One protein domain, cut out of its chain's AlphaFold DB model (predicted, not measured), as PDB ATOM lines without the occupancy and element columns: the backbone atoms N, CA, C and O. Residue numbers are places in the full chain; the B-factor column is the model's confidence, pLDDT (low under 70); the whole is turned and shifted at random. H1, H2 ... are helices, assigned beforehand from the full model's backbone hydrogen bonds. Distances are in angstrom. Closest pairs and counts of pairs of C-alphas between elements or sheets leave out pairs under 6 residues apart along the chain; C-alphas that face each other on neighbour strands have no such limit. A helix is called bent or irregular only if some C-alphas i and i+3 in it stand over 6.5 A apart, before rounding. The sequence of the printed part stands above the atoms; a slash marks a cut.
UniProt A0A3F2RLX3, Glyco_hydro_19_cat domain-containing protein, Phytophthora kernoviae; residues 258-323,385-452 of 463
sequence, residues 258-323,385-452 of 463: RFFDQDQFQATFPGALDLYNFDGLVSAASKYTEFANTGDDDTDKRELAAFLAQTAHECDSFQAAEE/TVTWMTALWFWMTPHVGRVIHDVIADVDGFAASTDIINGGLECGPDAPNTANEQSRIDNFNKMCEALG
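What this domain is: This is residues 258 to 323 and 385 to 452 of the 463 residues of the protein "Glyco_hydro_19_cat domain-containing protein" of Phytophthora kernoviae (UniProt A0A3F2RLX3). A long helix, H3, runs through the middle; H7 packs on it, running back the other way, and makes a hairpin with H6, the three forming a bundle. On the other side of H3 from H7, H4 and H2 cross as a pair, H5 joins H4 to H6, and H1 lies at the margin. The printed part has 134 residues with seven named helices, H1 to H7 in order, and no named strand: all helix. It is compact, with a radius of gyration of the C-alphas of 14.0 A and spans of 40 by 31 by 28 A.

How they stand to each other: H3, residues 297 to 314, touches H7, residues 434 to 451, at a steep tilt of 40 degrees, opposite ways, closest at the C-alphas of Ala 309 and Asn 443, 4.8 A. H6, residues 413 to 426, touches residues 434 to 440 of H7 alone, in a helical hairpin at a shallow tilt of 25 degrees; the C-alphas of Glu 426 and Thr 434 are closest, 5.1 A. H6 is irregular, with C-alphas 421 and 424 8.8 A apart. The hub is H5, residues 404 to 408, which touches H6, closest at the C-alphas of Val 407 and Gly 413, 5.0 A. H5 also touches residues 302 to 306 of H3 alone, closest at the C-alphas of Glu 303 and Ile 408, 6.0 A. H4, residues 385 to 396, touches H5 only at the corner, with residues 395 to 396 alone; the C-alphas of Trp 395 and Ile 404 are closest, 5.3 A. H2, residues 278 to 287, touches H4 at a steep tilt of 57 degrees, closest at the C-alphas of Gly 280 and Thr 385, 4.8 A. H1, residues 262 to 268, only just touches H2, with 3 pairs of C-alphas within 8 A, closest at Gln 262 and Phe 278, 5.1 A. Every O i to N i+4 pair is within hydrogen-bond range in H1, H3, H4, H5 and H7, against 4 of 6 in H2 and 8 of 10 in H6.

Where its parts are: H1 begins at C-alpha 262 (174.196, 208.790, 257.025), and H7 ends at C-alpha 451 (181.975, 198.497, 259.472). H7 measures 26.0 A, H3 25.8 A, H4 16.2 A, H6 15.4 A and H2 15.2 A.

The domain as a whole: The C-alphas of Arg 258 and Asp 430 are farthest apart, 41.0 A. Residues 324 to 384 are cut out, with 18.8 A between C-alphas 323 and 385; of the links printed whole, none is long. No printed residue is under 70 in pLDDT.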
ATOM      1  N   ARG A 258     183.552 206.465 252.706       90.06
ATOM      2  CA  ARG A 258     183.515 205.254 251.865       90.06
ATOM      3  C   ARG A 258     183.138 203.972 252.623       90.06
ATOM      4  O   ARG A 258     182.809 202.971 251.988       90.06
ATOM      5  N   PHE A 259     183.237 203.972 253.955       92.94
ATOM      6  CA  PHE A 259     182.967 202.806 254.809       92.94
ATOM      7  C   PHE A 259     181.605 202.856 255.495       92.94
ATOM      8  O   PHE A 259     181.068 201.811 255.864       92.94
ATOM      9  N   PHE A 260     181.091 204.065 255.711       95.25
ATOM     10  CA  PHE A 260     179.896 204.330 256.494       95.25
ATOM     11  C   PHE A 260     179.202 205.579 255.968       95.25
ATOM     12  O   PHE A 260     179.881 206.523 255.572       95.25
ATOM     13  N   ASP A 261     177.875 205.601 256.001       94.69
ATOM     14  CA  ASP A 261     177.079 206.738 255.543       94.69
ATOM     15  C   ASP A 261     175.997 207.163 256.554       94.69
ATOM     16  O   ASP A 261     175.811 206.569 257.623       94.69
ATOM     17  N   GLN A 262     175.276 208.233 256.213       94.88
ATOM     18  CA  GLN A 262     174.196 208.790 257.025       94.88
ATOM     19  C   GLN A 262     173.047 207.795 257.275       94.88
ATOM     20  O   GLN A 262     172.487 207.774 258.376       94.88
ATOM     21  N   ASP A 263     172.702 206.960 256.294       96.06
ATOM     22  CA  ASP A 263     171.613 205.987 256.421       96.06
ATOM     23  C   ASP A 263     172.015 204.859 257.379       96.06
ATOM     24  O   ASP A 263     171.232 204.455 258.246       96.06
ATOM     25  N   GLN A 264     173.259 204.383 257.283       96.88
ATOM     26  CA  GLN A 264     173.829 203.417 258.217       96.88
ATOM     27  C   GLN A 264     173.944 204.000 259.625       96.88
ATOM     28  O   GLN A 264     173.602 203.308 260.589       96.88
ATOM     29  N   PHE A 265     174.354 205.266 259.769       97.25
ATOM     30  CA  PHE A 265     174.380 205.950 261.062       97.25
ATOM     31  C   PHE A 265     172.990 205.976 261.700       97.25
ATOM     32  O   PHE A 265     172.830 205.549 262.844       97.25
ATOM     33  N   GLN A 266     171.960 206.379 260.953       95.88
ATOM     34  CA  GLN A 266     170.597 206.451 261.476       95.88
ATOM     35  C   GLN A 266     169.985 205.069 261.745       95.88
ATOM     36  O   GLN A 266     169.251 204.897 262.718       95.88
ATOM     37  N   ALA A 267     170.314 204.054 260.943       96.25
ATOM     38  CA  ALA A 267     169.918 202.673 261.218       96.25
ATOM     39  C   ALA A 267     170.590 202.123 262.489       96.25
ATOM     40  O   ALA A 267     169.975 201.377 263.253       96.25
ATOM     41  N   THR A 268     171.844 202.513 262.728       96.19
ATOM     42  CA  THR A 268     172.629 202.103 263.897       96.19
ATOM     43  C   THR A 268     172.154 202.824 265.158       96.19
ATOM     44  O   THR A 268     172.025 202.195 266.213       96.19
ATOM     45  N   PHE A 269     171.828 204.114 265.059       96.62
ATOM     46  CA  PHE A 269     171.388 204.973 266.159       96.62
ATOM     47  C   PHE A 269     170.018 205.603 265.848       96.62
ATOM     48  O   PHE A 269     169.917 206.806 265.622       96.62
ATOM     49  N   PRO A 270     168.922 204.820 265.868       96.06
ATOM     50  CA  PRO A 270     167.603 205.298 265.439       96.06
ATOM     51  C   PRO A 270     166.988 206.367 266.354       96.06
ATOM     52  O   PRO A 270     166.013 207.006 265.971       96.06
ATOM     53  N   GLY A 271     167.524 206.536 267.567       96.56
ATOM     54  CA  GLY A 271     167.135 207.593 268.502       96.56
ATOM     55  C   GLY A 271     167.987 208.860 268.406       96.56
ATOM     56  O   GLY A 271     167.709 209.800 269.144       96.56
ATOM     57  N   ALA A 272     169.012 208.890 267.546       97.75
ATOM     58  CA  ALA A 272     169.918 210.026 267.450       97.75
ATOM     59  C   ALA A 272     169.155 211.325 267.144       97.75
ATOM     60  O   ALA A 272     168.263 211.353 266.296       97.75
ATOM     61  N   LEU A 273     169.510 212.404 267.842       97.81
ATOM     62  CA  LEU A 273     168.997 213.741 267.547       97.81
ATOM     63  C   LEU A 273     169.484 214.204 266.168       97.81
ATOM     64  O   LEU A 273     170.629 213.941 265.813       97.81
ATOM     65  N   ASP A 274     168.685 215.009 265.459       96.00
ATOM     66  CA  ASP A 274     169.057 215.599 264.153       96.00
ATOM     67  C   ASP A 274     170.381 216.398 264.194       96.00
ATOM     68  O   ASP A 274     171.068 216.550 263.180       96.00
ATOM     69  N   LEU A 275     170.747 216.903 265.381       97.06
ATOM     70  CA  LEU A 275     172.042 217.531 265.654       97.06
ATOM     71  C   LEU A 275     173.211 216.614 265.261       97.06
ATOM     72  O   LEU A 275     174.183 217.078 264.672       97.06
ATOM     73  N   TYR A 276     173.102 215.325 265.580       97.62
ATOM     74  CA  TYR A 276     174.114 214.312 265.318       97.62
ATOM     75  C   TYR A 276     173.827 213.635 263.983       97.62
ATOM     76  O   TYR A 276     173.241 212.559 263.918       97.62
ATOM     77  N   ASN A 277     174.245 214.281 262.902       92.81
ATOM     78  CA  ASN A 277     174.253 213.673 261.576       92.81
ATOM     79  C   ASN A 277     175.692 213.377 261.142       92.81
ATOM     80  O   ASN A 277     176.619 214.130 261.443       92.81
ATOM     81  N   PHE A 278     175.868 212.253 260.463       95.44
ATOM     82  CA  PHE A 278     177.132 211.764 259.945       95.44
ATOM     83  C   PHE A 278     177.722 212.694 258.881       95.44
ATOM     84  O   PHE A 278     178.929 212.902 258.873       95.44
ATOM     85  N   ASP A 279     176.898 213.343 258.055       91.50
ATOM     86  CA  ASP A 279     177.379 214.345 257.086       91.50
ATOM     87  C   ASP A 279     178.102 215.520 257.778       91.50
ATOM     88  O   ASP A 279     179.100 216.045 257.275       91.50
ATOM     89  N   GLY A 280     177.646 215.903 258.973       92.62
ATOM     90  CA  GLY A 280     178.302 216.876 259.839       92.62
ATOM     91  C   GLY A 280     179.645 216.376 260.372       92.62
ATOM     92  O   GLY A 280     180.582 217.164 260.464       92.62
ATOM     93  N   LEU A 281     179.776 215.076 260.665       95.75
ATOM     94  CA  LEU A 281     181.054 214.461 261.040       95.75
ATOM     95  C   LEU A 281     182.026 214.456 259.854       95.75
ATOM     96  O   LEU A 281     183.175 214.861 260.007       95.75
ATOM     97  N   VAL A 282     181.554 214.064 258.668       93.25
ATOM     98  CA  VAL A 282     182.331 214.105 257.417       93.25
ATOM     99  C   VAL A 282     182.819 215.528 257.132       93.25
ATOM    100  O   VAL A 282     183.986 215.721 256.796       93.25
ATOM    101  N   SER A 283     181.954 216.527 257.328       90.38
ATOM    102  CA  SER A 283     182.301 217.944 257.168       90.38
ATOM    103  C   SER A 283     183.308 218.412 258.222       90.38
ATOM    104  O   SER A 283     184.282 219.078 257.889       90.38
ATOM    105  N   ALA A 284     183.120 218.040 259.492       92.56
ATOM    106  CA  ALA A 284     184.032 218.397 260.578       92.56
ATOM    107  C   ALA A 284     185.430 217.778 260.410       92.56
ATOM    108  O   ALA A 284     186.433 218.404 260.761       92.56
ATOM    109  N   ALA A 285     185.507 216.575 259.838       91.25
ATOM    110  CA  ALA A 285     186.759 215.873 259.595       91.25
ATOM    111  C   ALA A 285     187.668 216.555 258.564       91.25
ATOM    112  O   ALA A 285     188.864 216.275 258.543       91.25
ATOM    113  N   SER A 286     187.176 217.515 257.770       86.81
ATOM    114  CA  SER A 286     188.047 218.296 256.879       86.81
ATOM    115  C   SER A 286     189.129 219.078 257.639       86.81
ATOM    116  O   SER A 286     190.141 219.443 257.051       86.81
ATOM    117  N   LYS A 287     188.918 219.345 258.937       86.69
ATOM    118  CA  LYS A 287     189.897 219.985 259.829       86.69
ATOM    119  C   LYS A 287     190.872 218.988 260.474       86.69
ATOM    120  O   LYS A 287     191.906 219.399 260.986       86.69
ATOM    121  N   TYR A 288     190.559 217.695 260.422       89.44
ATOM    122  CA  TYR A 288     191.329 216.598 261.007       89.44
ATOM    123  C   TYR A 288     191.519 215.496 259.959       89.44
ATOM    124  O   TYR A 288     190.985 214.401 260.092       89.44
ATOM    125  N   THR A 289     192.254 215.797 258.885       90.19
ATOM    126  CA  THR A 289     192.350 214.948 257.679       90.19
ATOM    127  C   THR A 289     192.993 213.577 257.899       90.19
ATOM    128  O   THR A 289     192.911 212.722 257.019       90.19
ATOM    129  N   GLU A 290     193.653 213.389 259.040       91.94
ATOM    130  CA  GLU A 290     194.246 212.122 259.480       91.94
ATOM    131  C   GLU A 290     193.228 211.202 260.172       91.94
ATOM    132  O   GLU A 290     193.396 209.986 260.176       91.94
ATOM    133  N   PHE A 291     192.138 211.749 260.714       95.06
ATOM    134  CA  PHE A 291     191.125 210.957 261.403       95.06
ATOM    135  C   PHE A 291     190.500 209.915 260.464       95.06
ATOM    136  O   PHE A 291     189.896 210.265 259.445       95.06
ATOM    137  N   ALA A 292     190.630 208.637 260.836       94.31
ATOM    138  CA  ALA A 292     190.200 207.477 260.064       94.31
ATOM    139  C   ALA A 292     190.727 207.499 258.615       94.31
ATOM    140  O   ALA A 292     189.992 207.186 257.671       94.31
ATOM    141  N   ASN A 293     191.982 207.936 258.445       90.56
ATOM    142  CA  ASN A 293     192.642 208.071 257.146       90.56
ATOM    143  C   ASN A 293     194.187 207.995 257.229       90.56
ATOM    144  O   ASN A 293     194.887 208.568 256.391       90.56
ATOM    145  N   THR A 294     194.748 207.337 258.249       80.44
ATOM    146  CA  THR A 294     196.209 207.212 258.457       80.44
ATOM    147  C   THR A 294     196.755 205.813 258.215       80.44
ATOM    148  O   THR A 294     197.974 205.641 258.116       80.44
ATOM    149  N   GLY A 295     195.884 204.809 258.119       77.00
ATOM    150  CA  GLY A 295     196.279 203.413 258.045       77.00
ATOM    151  C   GLY A 295     195.830 202.711 256.770       77.00
ATOM    152  O   GLY A 295     195.636 203.292 255.704       77.00
ATOM    153  N   ASP A 296     195.718 201.392 256.885       89.38
ATOM    154  CA  ASP A 296     194.922 200.595 255.962       89.38
ATOM    155  C   ASP A 296     193.424 200.698 256.300       89.38
ATOM    156  O   ASP A 296     193.051 201.108 257.400       89.38
ATOM    157  N   ASP A 297     192.565 200.255 255.377       92.69
ATOM    158  CA  ASP A 297     191.107 200.312 255.536       92.69
ATOM    159  C   ASP A 297     190.598 199.693 256.853       92.69
ATOM    160  O   ASP A 297     189.611 200.179 257.401       92.69
ATOM    161  N   ASP A 298     191.220 198.628 257.378       93.50
ATOM    162  CA  ASP A 298     190.777 198.028 258.643       93.50
ATOM    163  C   ASP A 298     191.176 198.901 259.839       93.50
ATOM    164  O   ASP A 298     190.442 198.988 260.824       93.50
ATOM    165  N   THR A 299     192.330 199.559 259.773       93.19
ATOM    166  CA  THR A 299     192.767 200.513 260.799       93.19
ATOM    167  C   THR A 299     191.866 201.749 260.816       93.19
ATOM    168  O   THR A 299     191.342 202.095 261.874       93.19
ATOM    169  N   ASP A 300     191.561 202.317 259.649       94.62
ATOM    170  CA  ASP A 300     190.662 203.470 259.513       94.62
ATOM    171  C   ASP A 300     189.234 203.142 259.995       94.62
ATOM    172  O   ASP A 300     188.614 203.902 260.744       94.62
ATOM    173  N   LYS A 301     188.710 201.960 259.636       96.12
ATOM    174  CA  LYS A 301     187.413 201.479 260.140       96.12
ATOM    175  C   LYS A 301     187.416 201.277 261.648       96.12
ATOM    176  O   LYS A 301     186.417 201.589 262.287       96.12
ATOM    177  N   ARG A 302     188.493 200.740 262.231       96.94
ATOM    178  CA  ARG A 302     188.597 200.572 263.692       96.94
ATOM    179  C   ARG A 302     188.607 201.913 264.407       96.94
ATOM    180  O   ARG A 302     187.940 202.032 265.431       96.94
ATOM    181  N   GLU A 303     189.312 202.905 263.872       98.00
ATOM    182  CA  GLU A 303     189.290 204.254 264.429       98.00
ATOM    183  C   GLU A 303     187.881 204.852 264.378       98.00
ATOM    184  O   GLU A 303     187.362 205.278 265.412       98.00
ATOM    185  N   LEU A 304     187.215 204.802 263.217       97.88
ATOM    186  CA  LEU A 304     185.838 205.285 263.086       97.88
ATOM    187  C   LEU A 304     184.882 204.535 264.030       97.88
ATOM    188  O   LEU A 304     184.035 205.154 264.680       97.88
ATOM    189  N   ALA A 305     185.038 203.212 264.144       98.25
ATOM    190  CA  ALA A 305     184.255 202.380 265.053       98.25
ATOM    191  C   ALA A 305     184.436 202.815 266.509       98.25
ATOM    192  O   ALA A 305     183.457 202.949 267.243       98.25
ATOM    193  N   ALA A 306     185.682 203.041 266.925       98.56
ATOM    194  CA  ALA A 306     186.024 203.445 268.278       98.56
ATOM    195  C   ALA A 306     185.506 204.848 268.597       98.56
ATOM    196  O   ALA A 306     184.879 205.035 269.638       98.56
ATOM    197  N   PHE A 307     185.692 205.807 267.691       98.69
ATOM    198  CA  PHE A 307     185.198 207.172 267.853       98.69
ATOM    199  C   PHE A 307     183.677 207.204 268.028       98.69
ATOM    200  O   PHE A 307     183.168 207.777 268.996       98.69
ATOM    201  N   LEU A 308     182.939 206.533 267.135       98.56
ATOM    202  CA  LEU A 308     181.479 206.462 267.213       98.56
ATOM    203  C   LEU A 308     181.009 205.695 268.452       98.56
ATOM    204  O   LEU A 308     180.010 206.073 269.055       98.56
ATOM    205  N   ALA A 309     181.726 204.655 268.878       98.56
ATOM    206  CA  ALA A 309     181.374 203.895 270.073       98.56
ATOM    207  C   ALA A 309     181.583 204.675 271.374       98.56
ATOM    208  O   ALA A 309     180.718 204.641 272.256       98.56
ATOM    209  N   GLN A 310     182.711 205.380 271.487       98.62
ATOM    210  CA  GLN A 310     183.024 206.203 272.650       98.62
ATOM    211  C   GLN A 310     182.048 207.370 272.760       98.62
ATOM    212  O   GLN A 310     181.430 207.564 273.803       98.62
ATOM    213  N   THR A 311     181.829 208.092 271.662       98.56
ATOM    214  CA  THR A 311     180.880 209.210 271.650       98.56
ATOM    215  C   THR A 311     179.440 208.747 271.871       98.56
ATOM    216  O   THR A 311     178.716 209.365 272.648       98.56
ATOM    217  N   ALA A 312     179.028 207.603 271.312       98.31
ATOM    218  CA  ALA A 312     177.727 207.010 271.622       98.31
ATOM    219  C   ALA A 312     177.569 206.692 273.117       98.31
ATOM    220  O   ALA A 312     176.465 206.801 273.640       98.31
ATOM    221  N   HIS A 313     178.632 206.299 273.822       98.19
ATOM    222  CA  HIS A 313     178.553 206.114 275.270       98.19
ATOM    223  C   HIS A 313     178.357 207.449 276.001       98.19
ATOM    224  O   HIS A 313     177.448 207.562 276.821       98.19
ATOM    225  N   GLU A 314     179.156 208.467 275.670       97.94
ATOM    226  CA  GLU A 314     179.109 209.773 276.343       97.94
ATOM    227  C   GLU A 314     177.758 210.487 276.186       97.94
ATOM    228  O   GLU A 314     177.257 211.085 277.136       97.94
ATOM    229  N   CYS A 315     177.139 210.432 275.003       97.12
ATOM    230  CA  CYS A 315     175.928 211.207 274.697       97.12
ATOM    231  C   CYS A 315     174.641 210.370 274.593       97.12
ATOM    232  O   CYS A 315     173.714 210.739 273.866       97.12
ATOM    233  N   ASP A 316     174.562 209.251 275.325       97.25
ATOM    234  CA  ASP A 316     173.367 208.391 275.409       97.25
ATOM    235  C   ASP A 316     172.894 207.884 274.033       97.25
ATOM    236  O   ASP A 316     171.749 208.051 273.608       97.25
ATOM    237  N   SER A 317     173.817 207.287 273.282       97.31
ATOM    238  CA  SER A 317     173.618 206.857 271.894       97.31
ATOM    239  C   SER A 317     173.117 207.992 270.996       97.31
ATOM    240  O   SER A 317     172.190 207.798 270.209       97.31
ATOM    241  N   PHE A 318     173.728 209.175 271.135       98.31
ATOM    242  CA  PHE A 318     173.381 210.396 270.403       98.31
ATOM    243  C   PHE A 318     171.980 210.951 270.724       98.31
ATOM    244  O   PHE A 318     171.392 211.675 269.923       98.31
ATOM    245  N   GLN A 319     171.430 210.658 271.906       98.31
ATOM    246  CA  GLN A 319     170.143 211.205 272.366       98.31
ATOM    247  C   GLN A 319     170.292 212.452 273.249       98.31
ATOM    248  O   GLN A 319     169.309 213.160 273.476       98.31
ATOM    249  N   ALA A 320     171.504 212.756 273.725       98.00
ATOM    250  CA  ALA A 320     171.753 213.833 274.680       98.00
ATOM    251  C   ALA A 320     172.713 214.906 274.130       98.00
ATOM    252  O   ALA A 320     173.922 214.832 274.330       98.00
ATOM    253  N   ALA A 321     172.159 215.959 273.509       97.94
ATOM    254  CA  ALA A 321     172.918 217.146 273.073       97.94
ATOM    255  C   ALA A 321     173.662 217.848 274.221       97.94
ATOM    256  O   ALA A 321     174.740 218.413 274.037       97.94
ATOM    257  N   GLU A 322     173.061 217.817 275.407       98.38
ATOM    258  CA  GLU A 322     173.592 218.383 276.638       98.38
ATOM    259  C   GLU A 322     173.312 217.424 277.792       98.38
ATOM    260  O   GLU A 322     172.317 216.697 277.777       98.38
ATOM    261  N   GLU A 323     174.136 217.503 278.828       96.25
ATOM    262  CA  GLU A 323     173.962 216.745 280.056       96.25
ATOM    263  C   GLU A 323     172.553 216.916 280.657       96.25
ATOM    264  O   GLU A 323     172.054 218.032 280.845       96.25
ATOM    265  N   THR A 385     178.049 220.896 262.897       92.25
ATOM    266  CA  THR A 385     179.444 220.745 262.483       92.25
ATOM    267  C   THR A 385     180.355 220.997 263.675       92.25
ATOM    268  O   THR A 385     181.235 220.188 263.969       92.25
ATOM    269  N   VAL A 386     180.088 222.058 264.444       95.62
ATOM    270  CA  VAL A 386     180.853 222.388 265.658       95.62
ATOM    271  C   VAL A 386     180.761 221.264 266.690       95.62
ATOM    272  O   VAL A 386     181.763 220.945 267.333       95.62
ATOM    273  N   THR A 387     179.599 220.616 266.828       98.00
ATOM    274  CA  THR A 387     179.432 219.492 267.762       98.00
ATOM    275  C   THR A 387     180.450 218.377 267.483       98.00
ATOM    276  O   THR A 387     181.165 217.949 268.392       98.00
ATOM    277  N   TRP A 388     180.632 217.994 266.215       98.25
ATOM    278  CA  TRP A 388     181.612 216.985 265.810       98.25
ATOM    279  C   TRP A 388     183.044 217.502 265.847       98.25
ATOM    280  O   TRP A 388     183.927 216.773 266.293       98.25
ATOM    281  N   MET A 389     183.279 218.761 265.470       97.56
ATOM    282  CA  MET A 389     184.604 219.380 265.564       97.56
ATOM    283  C   MET A 389     185.158 219.326 266.988       97.56
ATOM    284  O   MET A 389     186.334 219.030 267.162       97.56
ATOM    285  N   THR A 390     184.332 219.556 268.014       98.25
ATOM    286  CA  THR A 390     184.797 219.456 269.410       98.25
ATOM    287  C   THR A 390     185.126 218.027 269.841       98.25
ATOM    288  O   THR A 390     186.068 217.819 270.605       98.25
ATOM    289  N   ALA A 391     184.392 217.030 269.338       98.56
ATOM    290  CA  ALA A 391     184.683 215.625 269.609       98.56
ATOM    291  C   ALA A 391     185.968 215.167 268.900       98.56
ATOM    292  O   ALA A 391     186.803 214.512 269.519       98.56
ATOM    293  N   LEU A 392     186.159 215.566 267.639       98.38
ATOM    294  CA  LEU A 392     187.390 215.317 266.890       98.38
ATOM    295  C   LEU A 392     188.583 216.050 267.509       98.38
ATOM    296  O   LEU A 392     189.636 215.450 267.677       98.38
ATOM    297  N   TRP A 393     188.409 217.301 267.942       98.25
ATOM    298  CA  TRP A 393     189.432 218.025 268.696       98.25
ATOM    299  C   TRP A 393     189.893 217.214 269.904       98.25
ATOM    300  O   TRP A 393     191.089 216.992 270.066       98.25
ATOM    301  N   PHE A 394     188.958 216.717 270.720       98.12
ATOM    302  CA  PHE A 394     189.310 215.905 271.879       98.12
ATOM    303  C   PHE A 394     190.053 214.627 271.467       98.12
ATOM    304  O   PHE A 394     191.057 214.283 272.082       98.12
ATOM    305  N   TRP A 395     189.586 213.953 270.415       98.25
ATOM    306  CA  TRP A 395     190.174 212.713 269.905       98.25
ATOM    307  C   TRP A 395     191.621 212.878 269.411       98.25
ATOM    308  O   TRP A 395     192.474 212.027 269.676       98.25
ATOM    309  N   MET A 396     191.896 213.998 268.739       96.69
ATOM    310  CA  MET A 396     193.179 214.315 268.105       96.69
ATOM    311  C   MET A 396     194.134 215.107 269.019       96.69
ATOM    312  O   MET A 396     195.257 215.405 268.624       96.69
ATOM    313  N   THR A 397     193.715 215.466 270.237       94.00
ATOM    314  CA  THR A 397     194.522 216.274 271.170       94.00
ATOM    315  C   THR A 397     195.186 215.399 272.242       94.00
ATOM    316  O   THR A 397     194.567 214.450 272.727       94.00
ATOM    317  N   PRO A 398     196.427 215.705 272.673       93.00
ATOM    318  CA  PRO A 398     197.073 214.989 273.769       93.00
ATOM    319  C   PRO A 398     196.372 215.165 275.128       93.00
ATOM    320  O   PRO A 398     196.188 216.279 275.613       93.00
ATOM    321  N   HIS A 399     196.125 214.048 275.813       87.81
ATOM    322  CA  HIS A 399     195.614 213.961 277.183       87.81
ATOM    323  C   HIS A 399     196.590 213.161 278.041       87.81
ATOM    324  O   HIS A 399     196.823 211.972 277.816       87.81
ATOM    325  N   VAL A 400     197.205 213.814 279.032       84.31
ATOM    326  CA  VAL A 400     198.232 213.191 279.897       84.31
ATOM    327  C   VAL A 400     199.376 212.564 279.067       84.31
ATOM    328  O   VAL A 400     199.921 211.515 279.401       84.31
ATOM    329  N   GLY A 401     199.736 213.218 277.957       89.25
ATOM    330  CA  GLY A 401     200.813 212.791 277.059       89.25
ATOM    331  C   GLY A 401     200.451 211.678 276.068       89.25
ATOM    332  O   GLY A 401     201.362 211.130 275.455       89.25
ATOM    333  N   ARG A 402     199.166 211.331 275.907       92.75
ATOM    334  CA  ARG A 402     198.683 210.356 274.911       92.75
ATOM    335  C   ARG A 402     197.588 210.963 274.035       92.75
ATOM    336  O   ARG A 402     196.740 211.671 274.562       92.75
ATOM    337  N   VAL A 403     197.570 210.649 272.744       95.25
ATOM    338  CA  VAL A 403     196.495 211.028 271.809       95.25
ATOM    339  C   VAL A 403     195.652 209.792 271.507       95.25
ATOM    340  O   VAL A 403     196.202 208.697 271.392       95.25
ATOM    341  N   ILE A 404     194.324 209.929 271.409       97.00
ATOM    342  CA  ILE A 404     193.455 208.766 271.166       97.00
ATOM    343  C   ILE A 404     193.664 208.217 269.749       97.00
ATOM    344  O   ILE A 404     193.777 207.003 269.586       97.00
ATOM    345  N   HIS A 405     193.787 209.113 268.768       96.19
ATOM    346  CA  HIS A 405     194.176 208.788 267.394       96.19
ATOM    347  C   HIS A 405     195.414 207.881 267.332       96.19
ATOM    348  O   HIS A 405     195.382 206.823 266.711       96.19
ATOM    349  N   ASP A 406     196.478 208.232 268.055       94.06
ATOM    350  CA  ASP A 406     197.731 207.473 268.005       94.06
ATOM    351  C   ASP A 406     197.584 206.068 268.606       94.06
ATOM    352  O   ASP A 406     198.129 205.101 268.080       94.06
ATOM    353  N   VAL A 407     196.845 205.933 269.716       93.81
ATOM    354  CA  VAL A 407     196.732 204.640 270.411       93.81
ATOM    355  C   VAL A 407     195.727 203.698 269.760       93.81
ATOM    356  O   VAL A 407     195.811 202.494 269.992       93.81
ATOM    357  N   ILE A 408     194.761 204.195 268.975       93.06
ATOM    358  CA  ILE A 408     193.700 203.336 268.427       93.06
ATOM    359  C   ILE A 408     194.204 202.394 267.328       93.06
ATOM    360  O   ILE A 408     193.618 201.331 267.113       93.06
ATOM    361  N   ALA A 409     195.307 202.762 266.673       83.75
ATOM    362  CA  ALA A 409     195.984 201.939 265.679       83.75
ATOM    363  C   ALA A 409     196.757 200.756 266.299       83.75
ATOM    364  O   ALA A 409     197.046 199.776 265.608       83.75
ATOM    365  N   ASP A 410     197.068 200.819 267.597       88.50
ATOM    366  CA  ASP A 410     197.833 199.797 268.307       88.50
ATOM    367  C   ASP A 410     196.962 198.645 268.843       88.50
ATOM    368  O   ASP A 410     195.738 198.720 268.990       88.50
ATOM    369  N   VAL A 411     197.625 197.534 269.185       91.50
ATOM    370  CA  VAL A 411     196.997 196.423 269.915       91.50
ATOM    371  C   VAL A 411     196.504 196.924 271.274       91.50
ATOM    372  O   VAL A 411     197.244 197.590 271.990       91.50
ATOM    373  N   ASP A 412     195.272 196.564 271.638       95.69
ATOM    374  CA  ASP A 412     194.570 197.030 272.843       95.69
ATOM    375  C   ASP A 412     194.157 198.522 272.790       95.69
ATOM    376  O   ASP A 412     193.747 199.100 273.802       95.69
ATOM    377  N   GLY A 413     194.202 199.155 271.610       95.31
ATOM    378  CA  GLY A 413     193.931 200.585 271.429       95.31
ATOM    379  C   GLY A 413     192.562 201.050 271.929       95.31
ATOM    380  O   GLY A 413     192.439 202.127 272.516       95.31
ATOM    381  N   PHE A 414     191.521 200.219 271.794       97.69
ATOM    382  CA  PHE A 414     190.194 200.565 272.315       97.69
ATOM    383  C   PHE A 414     190.189 200.665 273.849       97.69
ATOM    384  O   PHE A 414     189.656 201.630 274.399       97.69
ATOM    385  N   ALA A 415     190.848 199.736 274.549       96.56
ATOM    386  CA  ALA A 415     190.998 199.803 276.001       96.56
ATOM    387  C   ALA A 415     191.779 201.060 276.428       96.56
ATOM    388  O   ALA A 415     191.391 201.734 277.384       96.56
ATOM    389  N   ALA A 416     192.838 201.411 275.689       96.25
ATOM    390  CA  ALA A 416     193.605 202.633 275.925       96.25
ATOM    391  C   ALA A 416     192.761 203.905 275.723       96.25
ATOM    392  O   ALA A 416     192.885 204.841 276.509       96.25
ATOM    393  N   SER A 417     191.864 203.930 274.730       97.12
ATOM    394  CA  SER A 417     190.954 205.064 274.513       97.12
ATOM    395  C   SER A 417     189.997 205.281 275.694       97.12
ATOM    396  O   SER A 417     189.830 206.414 276.139       97.12
ATOM    397  N   THR A 418     189.446 204.208 276.277       96.88
ATOM    398  CA  THR A 418     188.605 204.292 277.486       96.88
ATOM    399  C   THR A 418     189.394 204.823 278.681       96.88
ATOM    400  O   THR A 418     188.898 205.670 279.424       96.88
ATOM    401  N   ASP A 419     190.643 204.379 278.840       95.38
ATOM    402  CA  ASP A 419     191.532 204.862 279.898       95.38
ATOM    403  C   ASP A 419     191.869 206.358 279.743       95.38
ATOM    404  O   ASP A 419     191.895 207.096 280.727       95.38
ATOM    405  N   ILE A 420     192.062 206.838 278.510       95.62
ATOM    406  CA  ILE A 420     192.268 208.267 278.226       95.62
ATOM    407  C   ILE A 420     191.008 209.085 278.538       95.62
ATOM    408  O   ILE A 420     191.111 210.130 279.178       95.62
ATOM    409  N   ILE A 421     189.836 208.616 278.103       95.06
ATOM    410  CA  ILE A 421     188.573 209.353 278.249       95.06
ATOM    411  C   ILE A 421     188.132 209.408 279.716       95.06
ATOM    412  O   ILE A 421     187.793 210.481 280.213       95.06
ATOM    413  N   ASN A 422     188.131 208.270 280.421       93.50
ATOM    414  CA  ASN A 422     187.608 208.203 281.787       93.50
ATOM    415  C   ASN A 422     188.255 207.115 282.666       93.50
ATOM    416  O   ASN A 422     187.620 206.550 283.565       93.50
ATOM    417  N   GLY A 423     189.540 206.823 282.452       91.50
ATOM    418  CA  GLY A 423     190.244 205.739 283.146       91.50
ATOM    419  C   GLY A 423     190.248 205.851 284.667       91.50
ATOM    420  O   GLY A 423     190.146 204.843 285.358       91.50
ATOM    421  N   GLY A 424     190.243 207.073 285.211       90.25
ATOM    422  CA  GLY A 424     190.178 207.301 286.660       90.25
ATOM    423  C   GLY A 424     188.902 206.783 287.340       90.25
ATOM    424  O   GLY A 424     188.895 206.621 288.562       90.25
ATOM    425  N   LEU A 425     187.831 206.527 286.580       92.12
ATOM    426  CA  LEU A 425     186.561 205.991 287.083       92.12
ATOM    427  C   LEU A 425     186.230 204.602 286.531       92.12
ATOM    428  O   LEU A 425     185.490 203.856 287.176       92.12
ATOM    429  N   GLU A 426     186.736 204.269 285.348       94.06
ATOM    430  CA  GLU A 426     186.312 203.084 284.597       94.06
ATOM    431  C   GLU A 426     187.392 202.002 284.487       94.06
ATOM    432  O   GLU A 426     187.041 200.844 284.265       94.06
ATOM    433  N   CYS A 427     188.670 202.337 284.699       93.50
ATOM    434  CA  CYS A 427     189.794 201.425 284.492       93.50
ATOM    435  C   CYS A 427     190.554 201.103 285.787       93.50
ATOM    436  O   CYS A 427     190.767 201.946 286.660       93.50
ATOM    437  N   GLY A 428     191.016 199.859 285.889       90.50
ATOM    438  CA  GLY A 428     191.768 199.331 287.019       90.50
ATOM    439  C   GLY A 428     190.928 198.492 287.996       90.50
ATOM    440  O   GLY A 428     189.700 198.537 288.010       90.50
ATOM    441  N   PRO A 429     191.593 197.719 288.873       85.06
ATOM    442  CA  PRO A 429     190.942 196.712 289.719       85.06
ATOM    443  C   PRO A 429     189.922 197.283 290.716       85.06
ATOM    444  O   PRO A 429     189.031 196.559 291.154       85.06
ATOM    445  N   ASP A 430     190.054 198.566 291.063       86.94
ATOM    446  CA  ASP A 430     189.205 199.267 292.029       86.94
ATOM    447  C   ASP A 430     188.289 200.312 291.359       86.94
ATOM    448  O   ASP A 430     187.762 201.200 292.035       86.94
ATOM    449  N   ALA A 431     188.113 200.240 290.033       88.81
ATOM    450  CA  ALA A 431     187.305 201.195 289.283       88.81
ATOM    451  C   ALA A 431     185.845 201.215 289.787       88.81
ATOM    452  O   ALA A 431     185.180 200.173 289.809       88.81
ATOM    453  N   PRO A 432     185.304 202.382 290.185       90.06
ATOM    454  CA  PRO A 432     183.938 202.474 290.697       90.06
ATOM    455  C   PRO A 432     182.860 202.239 289.627       90.06
ATOM    456  O   PRO A 432     181.744 201.862 289.985       90.06
ATOM    457  N   ASN A 433     183.176 202.436 288.339       89.94
ATOM    458  CA  ASN A 433     182.202 202.463 287.243       89.94
ATOM    459  C   ASN A 433     182.504 201.444 286.126       89.94
ATOM    460  O   ASN A 433     182.358 201.750 284.946       89.94
ATOM    461  N   THR A 434     182.866 200.204 286.465       87.62
ATOM    462  CA  THR A 434     183.156 199.146 285.466       87.62
ATOM    463  C   THR A 434     181.983 198.818 284.529       87.62
ATOM    464  O   THR A 434     182.184 198.328 283.423       87.62
ATOM    465  N   ALA A 435     180.741 199.117 284.927       90.38
ATOM    466  CA  ALA A 435     179.575 198.958 284.055       90.38
ATOM    467  C   ALA A 435     179.580 199.925 282.852       90.38
ATOM    468  O   ALA A 435     179.026 199.586 281.806       90.38
ATOM    469  N   ASN A 436     180.205 201.101 282.982       94.00
ATOM    470  CA  ASN A 436     180.309 202.067 281.887       94.00
ATOM    471  C   ASN A 436     181.258 201.558 280.800       94.00
ATOM    472  O   ASN A 436     180.902 201.578 279.623       94.00
ATOM    473  N   GLU A 437     182.396 200.990 281.203       94.25
ATOM    474  CA  GLU A 437     183.337 200.349 280.285       94.25
ATOM    475  C   GLU A 437     182.637 199.267 279.451       94.25
ATOM    476  O   GLU A 437     182.783 199.235 278.229       94.25
ATOM    477  N   GLN A 438     181.808 198.423 280.079       94.19
ATOM    478  CA  GLN A 438     181.062 197.398 279.347       94.19
ATOM    479  C   GLN A 438     180.149 198.009 278.273       94.19
ATOM    480  O   GLN A 438     180.095 197.496 277.160       94.19
ATOM    481  N   SER A 439     179.482 199.131 278.561       95.88
ATOM    482  CA  SER A 439     178.670 199.835 277.562       95.88
ATOM    483  C   SER A 439     179.508 200.380 276.399       95.88
ATOM    484  O   SER A 439     179.055 200.309 275.255       95.88
ATOM    485  N   ARG A 440     180.725 200.880 276.652       97.94
ATOM    486  CA  ARG A 440     181.658 201.297 275.590       97.94
ATOM    487  C   ARG A 440     182.059 200.112 274.715       97.94
ATOM    488  O   ARG A 440     182.015 200.216 273.492       97.94
ATOM    489  N   ILE A 441     182.394 198.978 275.332       97.31
ATOM    490  CA  ILE A 441     182.763 197.737 274.632       97.31
ATOM    491  C   ILE A 441     181.603 197.231 273.768       97.31
ATOM    492  O   ILE A 441     181.818 196.856 272.614       97.31
ATOM    493  N   ASP A 442     180.375 197.244 274.287       97.38
ATOM    494  CA  ASP A 442     179.188 196.814 273.544       97.38
ATOM    495  C   ASP A 442     178.947 197.707 272.315       97.38
ATOM    496  O   ASP A 442     178.707 197.199 271.215       97.38
ATOM    497  N   ASN A 443     179.089 199.028 272.471       98.06
ATOM    498  CA  ASN A 443     179.017 199.972 271.355       98.06
ATOM    499  C   ASN A 443     180.139 199.739 270.333       98.06
ATOM    500  O   ASN A 443     179.887 199.789 269.131       98.06
ATOM    501  N   PHE A 444     181.359 199.448 270.785       98.44
ATOM    502  CA  PHE A 444     182.491 199.200 269.894       98.44
ATOM    503  C   PHE A 444     182.313 197.933 269.076       98.44
ATOM    504  O   PHE A 444     182.477 197.967 267.862       98.44
ATOM    505  N   ASN A 445     181.880 196.842 269.705       97.75
ATOM    506  CA  ASN A 445     181.582 195.600 268.995       97.75
ATOM    507  C   ASN A 445     180.479 195.802 267.947       97.75
ATOM    508  O   ASN A 445     180.612 195.330 266.819       97.75
ATOM    509  N   LYS A 446     179.427 196.558 268.287       97.44
ATOM    510  CA  LYS A 446     178.352 196.920 267.352       97.44
ATOM    511  C   LYS A 446     178.876 197.719 266.153       97.44
ATOM    512  O   LYS A 446     178.471 197.456 265.023       97.44
ATOM    513  N   MET A 447     179.767 198.682 266.381       98.25
ATOM    514  CA  MET A 447     180.347 199.488 265.302       98.25
ATOM    515  C   MET A 447     181.340 198.700 264.442       98.25
ATOM    516  O   MET A 447     181.322 198.834 263.221       98.25
ATOM    517  N   CYS A 448     182.152 197.839 265.055       97.94
ATOM    518  CA  CYS A 448     183.024 196.894 264.361       97.94
ATOM    519  C   CYS A 448     182.222 195.975 263.425       97.94
ATOM    520  O   CYS A 448     182.573 195.838 262.254       97.94
ATOM    521  N   GLU A 449     181.092 195.428 263.894       97.31
ATOM    522  CA  GLU A 449     180.178 194.634 263.061       97.31
ATOM    523  C   GLU A 449     179.611 195.456 261.892       97.31
ATOM    524  O   GLU A 449     179.618 194.989 260.752       97.31
ATOM    525  N   ALA A 450     179.176 196.695 262.147       97.00
ATOM    526  CA  ALA A 450     178.602 197.567 261.120       97.00
ATOM    527  C   ALA A 450     179.608 197.966 260.023       97.00
ATOM    528  O   ALA A 450     179.229 198.100 258.860       97.00
ATOM    529  N   LEU A 451     180.884 198.130 260.385       96.81
ATOM    530  CA  LEU A 451     181.975 198.497 259.472       96.81
ATOM    531  C   LEU A 451     182.693 197.279 258.866       96.81
ATOM    532  O   LEU A 451     183.525 197.427 257.965       96.81
ATOM    533  N   GLY A 452     182.362 196.071 259.331       96.62
ATOM    534  CA  GLY A 452     182.970 194.826 258.874       96.62
ATOM    535  C   GLY A 452     184.453 194.727 259.228       96.62
ATOM    536  O   GLY A 452     185.253 194.362 258.367       96.62
TER     537      GLY A 452